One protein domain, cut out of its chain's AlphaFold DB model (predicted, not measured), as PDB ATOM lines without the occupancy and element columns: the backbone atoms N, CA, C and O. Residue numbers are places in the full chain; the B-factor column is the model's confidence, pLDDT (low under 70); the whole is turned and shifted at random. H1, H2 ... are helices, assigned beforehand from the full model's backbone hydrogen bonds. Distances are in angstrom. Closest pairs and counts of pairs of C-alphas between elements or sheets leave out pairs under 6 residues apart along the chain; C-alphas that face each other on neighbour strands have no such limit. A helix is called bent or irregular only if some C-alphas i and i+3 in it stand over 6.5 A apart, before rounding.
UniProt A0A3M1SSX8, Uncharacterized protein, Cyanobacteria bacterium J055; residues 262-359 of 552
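AT A GLANCE: This is residues 262 to 359 of the 552 residues of an uncharacterized protein of Cyanobacteria bacterium J055 (UniProt A0A3M1SSX8). The longest helix, H6, stands along one side of the domain, and two arms reach away from it: H1, which meets it near its last residues at about a right angle, and the helical hairpin of H4 and H5, with the end of H5 coming near the beginning of H6. The short helices H2 and H3 step from one arm to the other, H2 packing on H6 and H3 on H5. The printed part has 98 residues with six named helices, in the order H1 to H6, and no named strand; its class is all helix. It is compact, with a radius of gyration of the C-alphas of 13.7 A, and spans 34 by 34 by 19 A.

HOW THE PARTS SIT: Look first at H6, residues 334 to 353. With its residues 347 to 351 alone it touches H1, residues 273 to 282; the closest C-alphas are those of Val 279 and Ile 348, 7.0 A apart, and the lines are about perpendicular at 89 degrees. With residues 340 to 347 alone H6 touches H2, residues 284 to 287, closest at the C-alphas of Ser 285 and Ile 344, 5.7 A. H1 and H2 touch only at the corner, where the C-alphas of Tyr 280 and Arg 287 are the closest, 4.5 A apart. H5, residues 314 to 327, and H6 are near each other, with 6 pairs of C-alphas within 10 A. H5 touches H3, residues 290 to 293, closest at the C-alphas of Tyr 292 and Ser 324, 5.2 A. With residues 316 to 320 alone H5 touches H4, residues 298 to 305; the closest C-alphas are those of Trp 299 and Leu 316, 6.6 A. H4 and H5 form a helical hairpin, at a shallow tilt of 15 degrees, opposite ways. H4 and H6 are apart. Every O i to N i+4 pair is within hydrogen-bond range in H4 and H6, 5 of 6 in H1 and 8 of 10 in H5, while H2 and H3 are too short for such a pair.

IN THESE COORDINATES: Find C-alpha 334 at (102.079, 105.647, 70.355); from there H6 runs 28.3 A to C-alpha 353 at (109.542, 85.162, 88.331). H1 begins at C-alpha 273, at (107.883, 104.814, 97.574), and is 14.6 A long. H2 and H3 each measure 5.1 A, and H4 10.7 A. H5 is 20.3 A long and only just irregular: C-alphas 315 and 318 are 6.6 A apart.

THE WHOLE: The two C-alphas farthest apart are those of Glu 305 and Ala 354, 38.9 A, while those of Ser 262 and Cys 359, the first and last printed, are 8.9 A apart. The printed part has no cut and no long link. Its mean pLDDT is 93.7, and no printed residue is under 70.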
ATOM      1  N   SER A 262     103.978  95.494  99.026       84.19
ATOM      2  CA  SER A 262     104.298  96.622  99.908       84.19
ATOM      3  C   SER A 262     104.802  96.143 101.274       84.19
ATOM      4  O   SER A 262     104.284  95.188 101.845       84.19
ATOM      5  N   LYS A 263     105.793  96.840 101.848       81.06
ATOM      6  CA  LYS A 263     106.238  96.584 103.234       81.06
ATOM      7  C   LYS A 263     105.210  97.039 104.268       81.06
ATOM      8  O   LYS A 263     105.172  96.513 105.377       81.06
ATOM      9  N   LYS A 264     104.437  98.069 103.928       85.00
ATOM     10  CA  LYS A 264     103.460  98.694 104.809       85.00
ATOM     11  C   LYS A 264     102.243  99.057 103.984       85.00
ATOM     12  O   LYS A 264     102.328  99.872 103.069       85.00
ATOM     13  N   TRP A 265     101.115  98.465 104.338       86.81
ATOM     14  CA  TRP A 265      99.844  98.884 103.782       86.81
ATOM     15  C   TRP A 265      99.476 100.286 104.286       86.81
ATOM     16  O   TRP A 265      99.611 100.584 105.479       86.81
ATOM     17  N   GLN A 266      99.005 101.135 103.376       87.44
ATOM     18  CA  GLN A 266      98.502 102.471 103.671       87.44
ATOM     19  C   GLN A 266      97.294 102.764 102.765       87.44
ATOM     20  O   GLN A 266      97.385 102.553 101.557       87.44
ATOM     21  N   PRO A 267      96.172 103.273 103.310       86.88
ATOM     22  CA  PRO A 267      95.032 103.683 102.497       86.88
ATOM     23  C   PRO A 267      95.437 104.660 101.389       86.88
ATOM     24  O   PRO A 267      96.220 105.576 101.635       86.88
ATOM     25  N   MET A 268      94.866 104.480 100.196       88.50
ATOM     26  CA  MET A 268      95.116 105.297  99.003       88.50
ATOM     27  C   MET A 268      96.550 105.288  98.465       88.50
ATOM     28  O   MET A 268      96.843 106.088  97.586       88.50
ATOM     29  N   VAL A 269      97.447 104.424  98.943       91.62
ATOM     30  CA  VAL A 269      98.822 104.335  98.431       91.62
ATOM     31  C   VAL A 269      99.056 102.937  97.869       91.62
ATOM     32  O   VAL A 269      99.493 102.039  98.584       91.62
ATOM     33  N   GLU A 270      98.772 102.771  96.576       89.31
ATOM     34  CA  GLU A 270      98.948 101.492  95.870       89.31
ATOM     35  C   GLU A 270     100.412 101.251  95.486       89.31
ATOM     36  O   GLU A 270     100.979 100.210  95.800       89.31
ATOM     37  N   ILE A 271     101.070 102.233  94.857       93.31
ATOM     38  CA  ILE A 271     102.472 102.124  94.427       93.31
ATOM     39  C   ILE A 271     103.336 102.973  95.353       93.31
ATOM     40  O   ILE A 271     103.686 104.112  95.041       93.31
ATOM     41  N   SER A 272     103.664 102.415  96.521       94.12
ATOM     42  CA  SER A 272     104.428 103.130  97.549       94.12
ATOM     43  C   SER A 272     105.859 103.458  97.115       94.12
ATOM     44  O   SER A 272     106.472 102.745  96.311       94.12
ATOM     45  N   ARG A 273     106.465 104.468  97.737       94.44
ATOM     46  CA  ARG A 273     107.883 104.814  97.574       94.44
ATOM     47  C   ARG A 273     108.797 103.606  97.776       94.44
ATOM     48  O   ARG A 273     109.704 103.382  96.985       94.44
ATOM     49  N   SER A 274     108.506 102.769  98.774       94.25
ATOM     50  CA  SER A 274     109.288 101.555  99.053       94.25
ATOM     51  C   SER A 274     109.191 100.485  97.953       94.25
ATOM     52  O   SER A 274     110.087  99.648  97.803       94.25
ATOM     53  N   MET A 275     108.090 100.465  97.195       95.38
ATOM     54  CA  MET A 275     107.952  99.637  95.995       95.38
ATOM     55  C   MET A 275     108.768 100.244  94.862       95.38
ATOM     56  O   MET A 275     109.610  99.549  94.299       95.38
ATOM     57  N   ARG A 276     108.612 101.550  94.604       96.75
ATOM     58  CA  ARG A 276     109.359 102.261  93.555       96.75
ATOM     59  C   ARG A 276     110.869 102.144  93.724       96.75
ATOM     60  O   ARG A 276     111.541 101.806  92.763       96.75
ATOM     61  N   GLU A 277     111.394 102.310  94.937       96.38
ATOM     62  CA  GLU A 277     112.829 102.167  95.238       96.38
ATOM     63  C   GLU A 277     113.378 100.779  94.873       96.38
ATOM     64  O   GLU A 277     114.460 100.667  94.295       96.38
ATOM     65  N   ARG A 278     112.613  99.714  95.142       96.56
ATOM     66  CA  ARG A 278     112.988  98.353  94.727       96.56
ATOM     67  C   ARG A 278     112.891  98.170  93.220       96.56
ATOM     68  O   ARG A 278     113.771  97.539  92.642       96.56
ATOM     69  N   VAL A 279     111.867  98.734  92.583       97.88
ATOM     70  CA  VAL A 279     111.715  98.669  91.125       97.88
ATOM     71  C   VAL A 279     112.844  99.432  90.427       97.88
ATOM     72  O   VAL A 279     113.433  98.895  89.493       97.88
ATOM     73  N   TYR A 280     113.245 100.614  90.912       98.44
ATOM     74  CA  TYR A 280     114.402 101.348  90.386       98.44
ATOM     75  C   TYR A 280     115.676 100.495  90.425       98.44
ATOM     76  O   TYR A 280     116.493 100.570  89.509       98.44
ATOM     77  N   ALA A 281     115.857  99.647  91.442       97.25
ATOM     78  CA  ALA A 281     117.023  98.771  91.539       97.25
ATOM     79  C   ALA A 281     117.055  97.669  90.460       97.25
ATOM     80  O   ALA A 281     118.150  97.294  90.040       97.25
ATOM     81  N   ILE A 282     115.898  97.201  89.972       96.94
ATOM     82  CA  ILE A 282     115.802  96.043  89.060       96.94
ATOM     83  C   ILE A 282     115.380  96.371  87.623       96.94
ATOM     84  O   ILE A 282     115.669  95.583  86.730       96.94
ATOM     85  N   SER A 283     114.738  97.518  87.379       98.31
ATOM     86  CA  SER A 283     114.228  97.925  86.063       98.31
ATOM     87  C   SER A 283     115.003  99.146  85.563       98.31
ATOM     88  O   SER A 283     114.765 100.266  86.034       98.31
ATOM     89  N   PRO A 284     115.945  98.963  84.618       98.19
ATOM     90  CA  PRO A 284     116.630 100.069  83.964       98.19
ATOM     91  C   PRO A 284     115.673 101.074  83.320       98.19
ATOM     92  O   PRO A 284     115.936 102.274  83.394       98.19
ATOM     93  N   SER A 285     114.559 100.623  82.734       98.44
ATOM     94  CA  SER A 285     113.572 101.527  82.133       98.44
ATOM     95  C   SER A 285     112.844 102.361  83.177       98.44
ATOM     96  O   SER A 285     112.791 103.583  83.048       98.44
ATOM     97  N   PHE A 286     112.349 101.753  84.259       98.50
ATOM     98  CA  PHE A 286     111.663 102.506  85.311       98.50
ATOM     99  C   PHE A 286     112.616 103.451  86.057       98.50
ATOM    100  O   PHE A 286     112.226 104.554  86.434       98.50
ATOM    101  N   ARG A 287     113.895 103.075  86.208       98.50
ATOM    102  CA  ARG A 287     114.933 103.939  86.799       98.50
ATOM    103  C   ARG A 287     115.115 105.254  86.041       98.50
ATOM    104  O   ARG A 287     115.364 106.272  86.678       98.50
ATOM    105  N   GLN A 288     114.950 105.270  84.716       98.31
ATOM    106  CA  GLN A 288     115.017 106.516  83.935       98.31
ATOM    107  C   GLN A 288     113.952 107.536  84.361       98.31
ATOM    108  O   GLN A 288     114.145 108.734  84.179       98.31
ATOM    109  N   LEU A 289     112.846 107.073  84.951       98.31
ATOM    110  CA  LEU A 289     111.754 107.925  85.411       98.31
ATOM    111  C   LEU A 289     111.999 108.516  86.805       98.31
ATOM    112  O   LEU A 289     111.341 109.484  87.176       98.31
ATOM    113  N   GLN A 290     112.945 107.964  87.574       97.94
ATOM    114  CA  GLN A 290     113.198 108.335  88.968       97.94
ATOM    115  C   GLN A 290     113.402 109.848  89.188       97.94
ATOM    116  O   GLN A 290     112.787 110.376  90.118       97.94
ATOM    117  N   PRO A 291     114.189 110.582  88.369       97.06
ATOM    118  CA  PRO A 291     114.385 112.021  88.572       97.06
ATOM    119  C   PRO A 291     113.095 112.835  88.435       97.06
ATOM    120  O   PRO A 291     112.964 113.882  89.060       97.06
ATOM    121  N   TYR A 292     112.141 112.351  87.635       96.69
ATOM    122  CA  TYR A 292     110.861 113.013  87.386       96.69
ATOM    123  C   TYR A 292     109.815 112.608  88.435       96.69
ATOM    124  O   TYR A 292     109.164 113.476  89.023       96.69
ATOM    125  N   ILE A 293     109.716 111.309  88.748       96.81
ATOM    126  CA  ILE A 293     108.771 110.772  89.741       96.81
ATOM    127  C   ILE A 293     109.096 111.279  91.149       96.81
ATOM    128  O   ILE A 293     108.181 111.615  91.895       96.81
ATOM    129  N   GLU A 294     110.370 111.337  91.541       95.56
ATOM    130  CA  GLU A 294     110.763 111.739  92.902       95.56
ATOM    131  C   GLU A 294     111.045 113.245  93.041       95.56
ATOM    132  O   GLU A 294     111.439 113.698  94.114       95.56
ATOM    133  N   SER A 295     110.821 114.031  91.982       91.19
ATOM    134  CA  SER A 295     110.873 115.495  92.054       91.19
ATOM    135  C   SER A 295     109.731 116.073  92.901       91.19
ATOM    136  O   SER A 295     108.683 115.443  93.080       91.19
ATOM    137  N   ASP A 296     109.908 117.303  93.391       87.44
ATOM    138  CA  ASP A 296     108.832 118.070  94.027       87.44
ATOM    139  C   ASP A 296     107.876 118.640  92.964       87.44
ATOM    140  O   ASP A 296     107.918 119.814  92.592       87.44
ATOM    141  N   ASN A 297     107.065 117.755  92.386       87.75
ATOM    142  CA  ASN A 297     106.107 118.086  91.336       87.75
ATOM    143  C   ASN A 297     104.726 118.459  91.909       87.75
ATOM    144  O   ASN A 297     104.383 118.192  93.063       87.75
ATOM    145  N   HIS A 298     103.876 119.059  91.073       89.88
ATOM    146  CA  HIS A 298     102.540 119.499  91.483       89.88
ATOM    147  C   HIS A 298     101.632 118.351  91.965       89.88
ATOM    148  O   HIS A 298     100.764 118.580  92.809       89.88
ATOM    149  N   TRP A 299     101.858 117.116  91.509       91.56
ATOM    150  CA  TRP A 299     101.121 115.945  91.985       91.56
ATOM    151  C   TRP A 299     101.453 115.592  93.431       91.56
ATOM    152  O   TRP A 299     100.561 115.161  94.162       91.56
ATOM    153  N   ARG A 300     102.697 115.818  93.875       91.00
ATOM    154  CA  ARG A 300     103.094 115.639  95.279       91.00
ATOM    155  C   ARG A 300     102.305 116.586  96.174       91.00
ATOM    156  O   ARG A 300     101.739 116.162  97.181       91.00
ATOM    157  N   LYS A 301     102.184 117.848  95.755       89.88
ATOM    158  CA  LYS A 301     101.364 118.847  96.447       89.88
ATOM    159  C   LYS A 301      99.887 118.441  96.493       89.88
ATOM    160  O   LYS A 301      99.307 118.429  97.574       89.88
ATOM    161  N   SER A 302      99.294 118.047  95.362       89.12
ATOM    162  CA  SER A 302      97.892 117.592  95.314       89.12
ATOM    163  C   SER A 302      97.635 116.336  96.155       89.12
ATOM    164  O   SER A 302      96.565 116.184  96.747       89.12
ATOM    165  N   SER A 303      98.620 115.443  96.249       90.81
ATOM    166  CA  SER A 303      98.575 114.282  97.137       90.81
ATOM    167  C   SER A 303      98.601 114.694  98.613       90.81
ATOM    168  O   SER A 303      97.807 114.199  99.413       90.81
ATOM    169  N   CYS A 304      99.439 115.670  98.977       90.56
ATOM    170  CA  CYS A 304      99.525 116.185 100.344       90.56
ATOM    171  C   CYS A 304      98.259 116.941 100.782       90.56
ATOM    172  O   CYS A 304      97.817 116.793 101.919       90.56
ATOM    173  N   GLU A 305      97.609 117.674  99.871       86.31
ATOM    174  CA  GLU A 305      96.271 118.260 100.097       86.31
ATOM    175  C   GLU A 305      95.218 117.183 100.406       86.31
ATOM    176  O   GLU A 305      94.255 117.425 101.132       86.31
ATOM    177  N   SER A 306      95.450 115.971  99.902       79.62
ATOM    178  CA  SER A 306      94.696 114.755 100.195       79.62
ATOM    179  C   SER A 306      95.305 113.966 101.364       79.62
ATOM    180  O   SER A 306      95.164 112.757 101.415       79.62
ATOM    181  N   GLY A 307      96.042 114.590 102.285       86.94
ATOM    182  CA  GLY A 307      96.593 113.933 103.479       86.94
ATOM    183  C   GLY A 307      97.713 112.908 103.237       86.94
ATOM    184  O   GLY A 307      98.165 112.282 104.195       86.94
ATOM    185  N   ILE A 308      98.187 112.736 101.998       90.50
ATOM    186  CA  ILE A 308      99.281 111.826 101.632       90.50
ATOM    187  C   ILE A 308     100.483 112.668 101.183       90.50
ATOM    188  O   ILE A 308     100.681 112.915  99.997       90.50
ATOM    189  N   CYS A 309     101.278 113.153 102.140       90.69
ATOM    190  CA  CYS A 309     102.404 114.056 101.852       90.69
ATOM    191  C   CYS A 309     103.708 113.317 101.522       90.69
ATOM    192  O   CYS A 309     104.480 113.760 100.673       90.69
ATOM    193  N   ASP A 310     103.932 112.157 102.141       90.19
ATOM    194  CA  ASP A 310     105.165 111.380 101.959       90.19
ATOM    195  C   ASP A 310     105.145 110.493 100.701       90.19
ATOM    196  O   ASP A 310     106.172 109.928 100.310       90.19
ATOM    197  N   ASP A 311     103.997 110.396 100.024       93.12
ATOM    198  CA  ASP A 311     103.804 109.560  98.837       93.12
ATOM    199  C   ASP A 311     102.741 110.132  97.880       93.12
ATOM    200  O   ASP A 311     102.296 111.266  98.051       93.12
ATOM    201  N   TYR A 312     102.348 109.352  96.873       93.31
ATOM    202  CA  TYR A 312     101.274 109.687  95.940       93.31
ATOM    203  C   TYR A 312      99.986 108.924  96.256       93.31
ATOM    204  O   TYR A 312      99.997 107.698  96.366       93.31
ATOM    205  N   ALA A 313      98.864 109.643  96.321       91.31
ATOM    206  CA  ALA A 313      97.540 109.040  96.276       91.31
ATOM    207  C   ALA A 313      97.374 108.238  94.972       91.31
ATOM    208  O   ALA A 313      97.804 108.674  93.899       91.31
ATOM    209  N   ALA A 314      96.732 107.077  95.043       88.81
ATOM    210  CA  ALA A 314      96.678 106.110  93.952       88.81
ATOM    211  C   ALA A 314      96.015 106.683  92.693       88.81
ATOM    212  O   ALA A 314      96.520 106.498  91.587       88.81
ATOM    213  N   GLY A 315      94.953 107.482  92.851       86.38
ATOM    214  CA  GLY A 315      94.299 108.175  91.734       86.38
ATOM    215  C   GLY A 315      95.159 109.254  91.060       86.38
ATOM    216  O   GLY A 315      94.829 109.703  89.961       86.38
ATOM    217  N   LEU A 316      96.258 109.677  91.697       90.19
ATOM    218  CA  LEU A 316      97.214 110.654  91.169       90.19
ATOM    219  C   LEU A 316      98.460 109.995  90.570       90.19
ATOM    220  O   LEU A 316      99.029 110.534  89.624       90.19
ATOM    221  N   PHE A 317      98.875 108.832  91.078       93.31
ATOM    222  CA  PHE A 317     100.127 108.201  90.658       93.31
ATOM    223  C   PHE A 317     100.159 107.851  89.163       93.31
ATOM    224  O   PHE A 317     101.198 108.011  88.523       93.31
ATOM    225  N   TYR A 318      99.026 107.461  88.570       91.12
ATOM    226  CA  TYR A 318      98.935 107.275  87.117       91.12
ATOM    227  C   TYR A 318      99.389 108.524  86.341       91.12
ATOM    228  O   TYR A 318     100.150 108.419  85.379       91.12
ATOM    229  N   TRP A 319      98.977 109.714  86.783       92.69
ATOM    230  CA  TRP A 319      99.373 110.969  86.149       92.69
ATOM    231  C   TRP A 319     100.861 111.256  86.319       92.69
ATOM    232  O   TRP A 319     101.507 111.675  85.360       92.69
ATOM    233  N   VAL A 320     101.419 110.945  87.492       95.38
ATOM    234  CA  VAL A 320     102.860 111.055  87.765       95.38
ATOM    235  C   VAL A 320     103.660 110.159  86.828       95.38
ATOM    236  O   VAL A 320     104.606 110.624  86.191       95.38
ATOM    237  N   LEU A 321     103.273 108.885  86.713       95.62
ATOM    238  CA  LEU A 321     103.927 107.916  85.836       95.62
ATOM    239  C   LEU A 321     103.921 108.413  84.389       95.62
ATOM    240  O   LEU A 321     104.956 108.494  83.737       95.62
ATOM    241  N   ARG A 322     102.745 108.795  83.910       94.69
ATOM    242  CA  ARG A 322     102.504 109.274  82.552       94.69
ATOM    243  C   ARG A 322     103.307 110.518  82.199       94.69
ATOM    244  O   ARG A 322     103.951 110.566  81.153       94.69
ATOM    245  N   GLU A 323     103.291 111.515  83.075       95.00
ATOM    246  CA  GLU A 323     104.049 112.744  82.871       95.00
ATOM    247  C   GLU A 323     105.558 112.477  82.919       95.00
ATOM    248  O   GLU A 323     106.292 112.992  82.082       95.00
ATOM    249  N   SER A 324     106.013 111.589  83.804       96.88
ATOM    250  CA  SER A 324     107.424 111.189  83.880       96.88
ATOM    251  C   SER A 324     107.895 110.485  82.606       96.88
ATOM    252  O   SER A 324     108.981 110.767  82.108       96.88
ATOM    253  N   VAL A 325     107.068 109.611  82.023       97.25
ATOM    254  CA  VAL A 325     107.353 108.956  80.733       97.25
ATOM    255  C   VAL A 325     107.403 109.979  79.592       97.25
ATOM    256  O   VAL A 325     108.234 109.870  78.686       97.25
ATOM    257  N   ALA A 326     106.549 111.006  79.642       96.44
ATOM    258  CA  ALA A 326     106.569 112.100  78.674       96.44
ATOM    259  C   ALA A 326     107.837 112.953  78.797       96.44
ATOM    260  O   ALA A 326     108.487 113.219  77.787       96.44
ATOM    261  N   GLN A 327     108.226 113.313  80.022       96.50
ATOM    262  CA  GLN A 327     109.445 114.074  80.313       96.50
ATOM    263  C   GLN A 327     110.718 113.294  79.955       96.50
ATOM    264  O   GLN A 327     111.683 113.885  79.476       96.50
ATOM    265  N   ALA A 328     110.693 111.965  80.084       97.06
ATOM    266  CA  ALA A 328     111.751 111.076  79.606       97.06
ATOM    267  C   ALA A 328     111.787 110.919  78.067       97.06
ATOM    268  O   ALA A 328     112.664 110.244  77.531       97.06
ATOM    269  N   GLY A 329     110.854 111.540  77.334       96.69
ATOM    270  CA  GLY A 329     110.869 111.606  75.871       96.69
ATOM    271  C   GLY A 329     110.258 110.399  75.154       96.69
ATOM    272  O   GLY A 329     110.498 110.224  73.959       96.69
ATOM    273  N   TYR A 330     109.464 109.568  75.834       97.06
ATOM    274  CA  TYR A 330     108.880 108.363  75.225       97.06
ATOM    275  C   TYR A 330     107.536 108.598  74.519       97.06
ATOM    276  O   TYR A 330     107.178 107.810  73.651       97.06
ATOM    277  N   TYR A 331     106.863 109.729  74.765       95.50
ATOM    278  CA  TYR A 331     105.577 110.102  74.143       95.50
ATOM    279  C   TYR A 331     105.670 110.670  72.711       95.50
ATOM    280  O   TYR A 331     104.828 111.450  72.286       95.50
ATOM    281  N   GLN A 332     106.687 110.280  71.942       92.25
ATOM    282  CA  GLN A 332     106.901 110.764  70.565       92.25
ATOM    283  C   GLN A 332     105.956 110.112  69.548       92.25
ATOM    284  O   GLN A 332     105.595 110.708  68.539       92.25
ATOM    285  N   SER A 333     105.599 108.851  69.791       94.38
ATOM    286  CA  SER A 333     104.637 108.097  68.994       94.38
ATOM    287  C   SER A 333     104.039 107.002  69.861       94.38
ATOM    288  O   SER A 333     104.706 106.482  70.757       94.38
ATOM    289  N   ALA A 334     102.805 106.624  69.565       93.62
ATOM    290  CA  ALA A 334     102.079 105.647  70.355       93.62
ATOM    291  C   ALA A 334     102.779 104.271  70.429       93.62
ATOM    292  O   ALA A 334     102.919 103.754  71.535       93.62
ATOM    293  N   PRO A 335     103.334 103.710  69.331       93.44
ATOM    294  CA  PRO A 335     104.071 102.447  69.396       93.44
ATOM    295  C   PRO A 335     105.327 102.523  70.271       93.44
ATOM    296  O   PRO A 335     105.636 101.574  70.988       93.44
ATOM    297  N   LYS A 336     106.043 103.658  70.251       95.12
ATOM    298  CA  LYS A 336     107.234 103.856  71.090       95.12
ATOM    299  C   LYS A 336     106.865 103.958  72.572       95.12
ATOM    300  O   LYS A 336     107.560 103.377  73.403       95.12
ATOM    301  N   THR A 337     105.773 104.655  72.888       96.38
ATOM    302  CA  THR A 337     105.221 104.720  74.246       96.38
ATOM    303  C   THR A 337     104.856 103.330  74.758       96.38
ATOM    304  O   THR A 337     105.324 102.929  75.822       96.38
ATOM    305  N   GLU A 338     104.079 102.567  73.984       95.62
ATOM    306  CA  GLU A 338     103.650 101.214  74.356       95.62
ATOM    307  C   GLU A 338     104.847 100.283  74.555       95.62
ATOM    308  O   GLU A 338     104.928  99.579  75.560       95.62
ATOM    309  N   GLN A 339     105.832 100.324  73.653       96.56
ATOM    310  CA  GLN A 339     107.050  99.524  73.779       96.56
ATOM    311  C   GLN A 339     107.810  99.823  75.080       96.56
ATOM    312  O   GLN A 339     108.333  98.897  75.705       96.56
ATOM    313  N   PHE A 340     107.876 101.092  75.491       98.12
ATOM    314  CA  PHE A 340     108.538 101.481  76.734       98.12
ATOM    315  C   PHE A 340     107.800 100.944  77.966       98.12
ATOM    316  O   PHE A 340     108.429 100.370  78.858       98.12
ATOM    317  N   TYR A 341     106.469 101.041  77.987       97.75
ATOM    318  CA  TYR A 341     105.665 100.459  79.059       97.75
ATOM    319  C   TYR A 341     105.782  98.926  79.110       97.75
ATOM    320  O   TYR A 341     106.084  98.376  80.169       97.75
ATOM    321  N   HIS A 342     105.693  98.231  77.971       97.69
ATOM    322  CA  HIS A 342     105.946  96.785  77.906       97.69
ATOM    323  C   HIS A 342     107.353  96.408  78.389       97.69
ATOM    324  O   HIS A 342     107.568  95.322  78.927       97.69
ATOM    325  N   GLN A 343     108.355  97.264  78.177       98.38
ATOM    326  CA  GLN A 343     109.694  97.018  78.701       98.38
ATOM    327  C   GLN A 343     109.728  97.110  80.232       98.38
ATOM    328  O   GLN A 343     110.289  96.214  80.858       98.38
ATOM    329  N   ILE A 344     109.086  98.121  80.829       98.44
ATOM    330  CA  ILE A 344     108.938  98.221  82.292       98.44
ATOM    331  C   ILE A 344     108.258  96.962  82.844       98.44
ATOM    332  O   ILE A 344     108.791  96.334  83.759       98.44
ATOM    333  N   ALA A 345     107.127  96.560  82.254       97.38
ATOM    334  CA  ALA A 345     106.383  95.373  82.673       97.38
ATOM    335  C   ALA A 345     107.256  94.111  82.634       97.38
ATOM    336  O   ALA A 345     107.379  93.404  83.633       97.38
ATOM    337  N   ARG A 346     107.945  93.865  81.510       97.94
ATOM    338  CA  ARG A 346     108.821  92.694  81.338       97.94
ATOM    339  C   ARG A 346     109.980  92.662  82.325       97.94
ATOM    340  O   ARG A 346     110.300  91.589  82.830       97.94
ATOM    341  N   GLU A 347     110.624  93.795  82.587       98.31
ATOM    342  CA  GLU A 347     111.737  93.877  83.543       98.31
ATOM    343  C   GLU A 347     111.272  93.530  84.966       98.31
ATOM    344  O   GLU A 347     111.916  92.730  85.649       98.31
ATOM    345  N   ILE A 348     110.120  94.065  85.383       97.31
ATOM    346  CA  ILE A 348     109.521  93.779  86.692       97.31
ATOM    347  C   ILE A 348     109.074  92.320  86.779       97.31
ATOM    348  O   ILE A 348     109.471  91.612  87.705       97.31
ATOM    349  N   ASP A 349     108.295  91.847  85.807       95.81
ATOM    350  CA  ASP A 349     107.762  90.487  85.812       95.81
ATOM    351  C   ASP A 349     108.901  89.459  85.769       95.81
ATOM    352  O   ASP A 349     108.848  88.462  86.487       95.81
ATOM    353  N   THR A 350     109.976  89.703  85.012       97.12
ATOM    354  CA  THR A 350     111.166  88.831  85.017       97.12
ATOM    355  C   THR A 350     111.785  88.748  86.414       97.12
ATOM    356  O   THR A 350     112.083  87.652  86.888       97.12
ATOM    357  N   ALA A 351     111.922  89.882  87.110       96.88
ATOM    358  CA  ALA A 351     112.435  89.916  88.478       96.88
ATOM    359  C   ALA A 351     111.498  89.211  89.482       96.88
ATOM    360  O   ALA A 351     111.976  88.534  90.397       96.88
ATOM    361  N   CYS A 352     110.178  89.320  89.298       95.19
ATOM    362  CA  CYS A 352     109.186  88.589  90.089       95.19
ATOM    363  C   CYS A 352     109.317  87.068  89.892       95.19
ATOM    364  O   CYS A 352     109.396  86.320  90.867       95.19
ATOM    365  N   HIS A 353     109.394  86.593  88.642       95.31
ATOM    366  CA  HIS A 353     109.542  85.162  88.331       95.31
ATOM    367  C   HIS A 353     110.881  84.595  88.821       95.31
ATOM    368  O   HIS A 353     110.930  83.474  89.328       95.31
ATOM    369  N   ALA A 354     111.956  85.382  88.731       95.94
ATOM    370  CA  ALA A 354     113.273  85.025  89.253       95.94
ATOM    371  C   ALA A 354     113.364  85.093  90.791       95.94
ATOM    372  O   ALA A 354     114.398  84.731  91.353       95.94
ATOM    373  N   LYS A 355     112.308  85.553  91.480       93.00
ATOM    374  CA  LYS A 355     112.265  85.786  92.936       93.00
ATOM    375  C   LYS A 355     113.334  86.763  93.442       93.00
ATOM    376  O   LYS A 355     113.665  86.765  94.624       93.00
ATOM    377  N   THR A 356     113.861  87.613  92.562       94.00
ATOM    378  CA  THR A 356     114.744  88.731  92.934       94.00
ATOM    379  C   THR A 356     113.945  89.957  93.373       94.00
ATOM    380  O   THR A 356     114.490  90.860  94.006       94.00
ATOM    381  N   LEU A 357     112.647  89.986  93.058       93.94
ATOM    382  CA  LEU A 357     111.667  90.937  93.563       93.94
ATOM    383  C   LEU A 357     110.488  90.165  94.171       93.94
ATOM    384  O   LEU A 357     109.967  89.237  93.559       93.94
ATOM    385  N   ASN A 358     110.067  90.542  95.379       92.69
ATOM    386  CA  ASN A 358     108.898  89.937  96.019       92.69
ATOM    387  C   ASN A 358     107.618  90.506  95.399       92.69
ATOM    388  O   ASN A 358     107.393  91.718  95.475       92.69
ATOM    389  N   CYS A 359     106.784  89.631  94.840       92.25
ATOM    390  CA  CYS A 359     105.562  90.007  94.133       92.25
ATOM    391  C   CYS A 359     104.389  89.081  94.490       92.25
ATOM    392  O   CYS A 359     104.595  87.916  94.834       92.25
TER     393      CYS A 359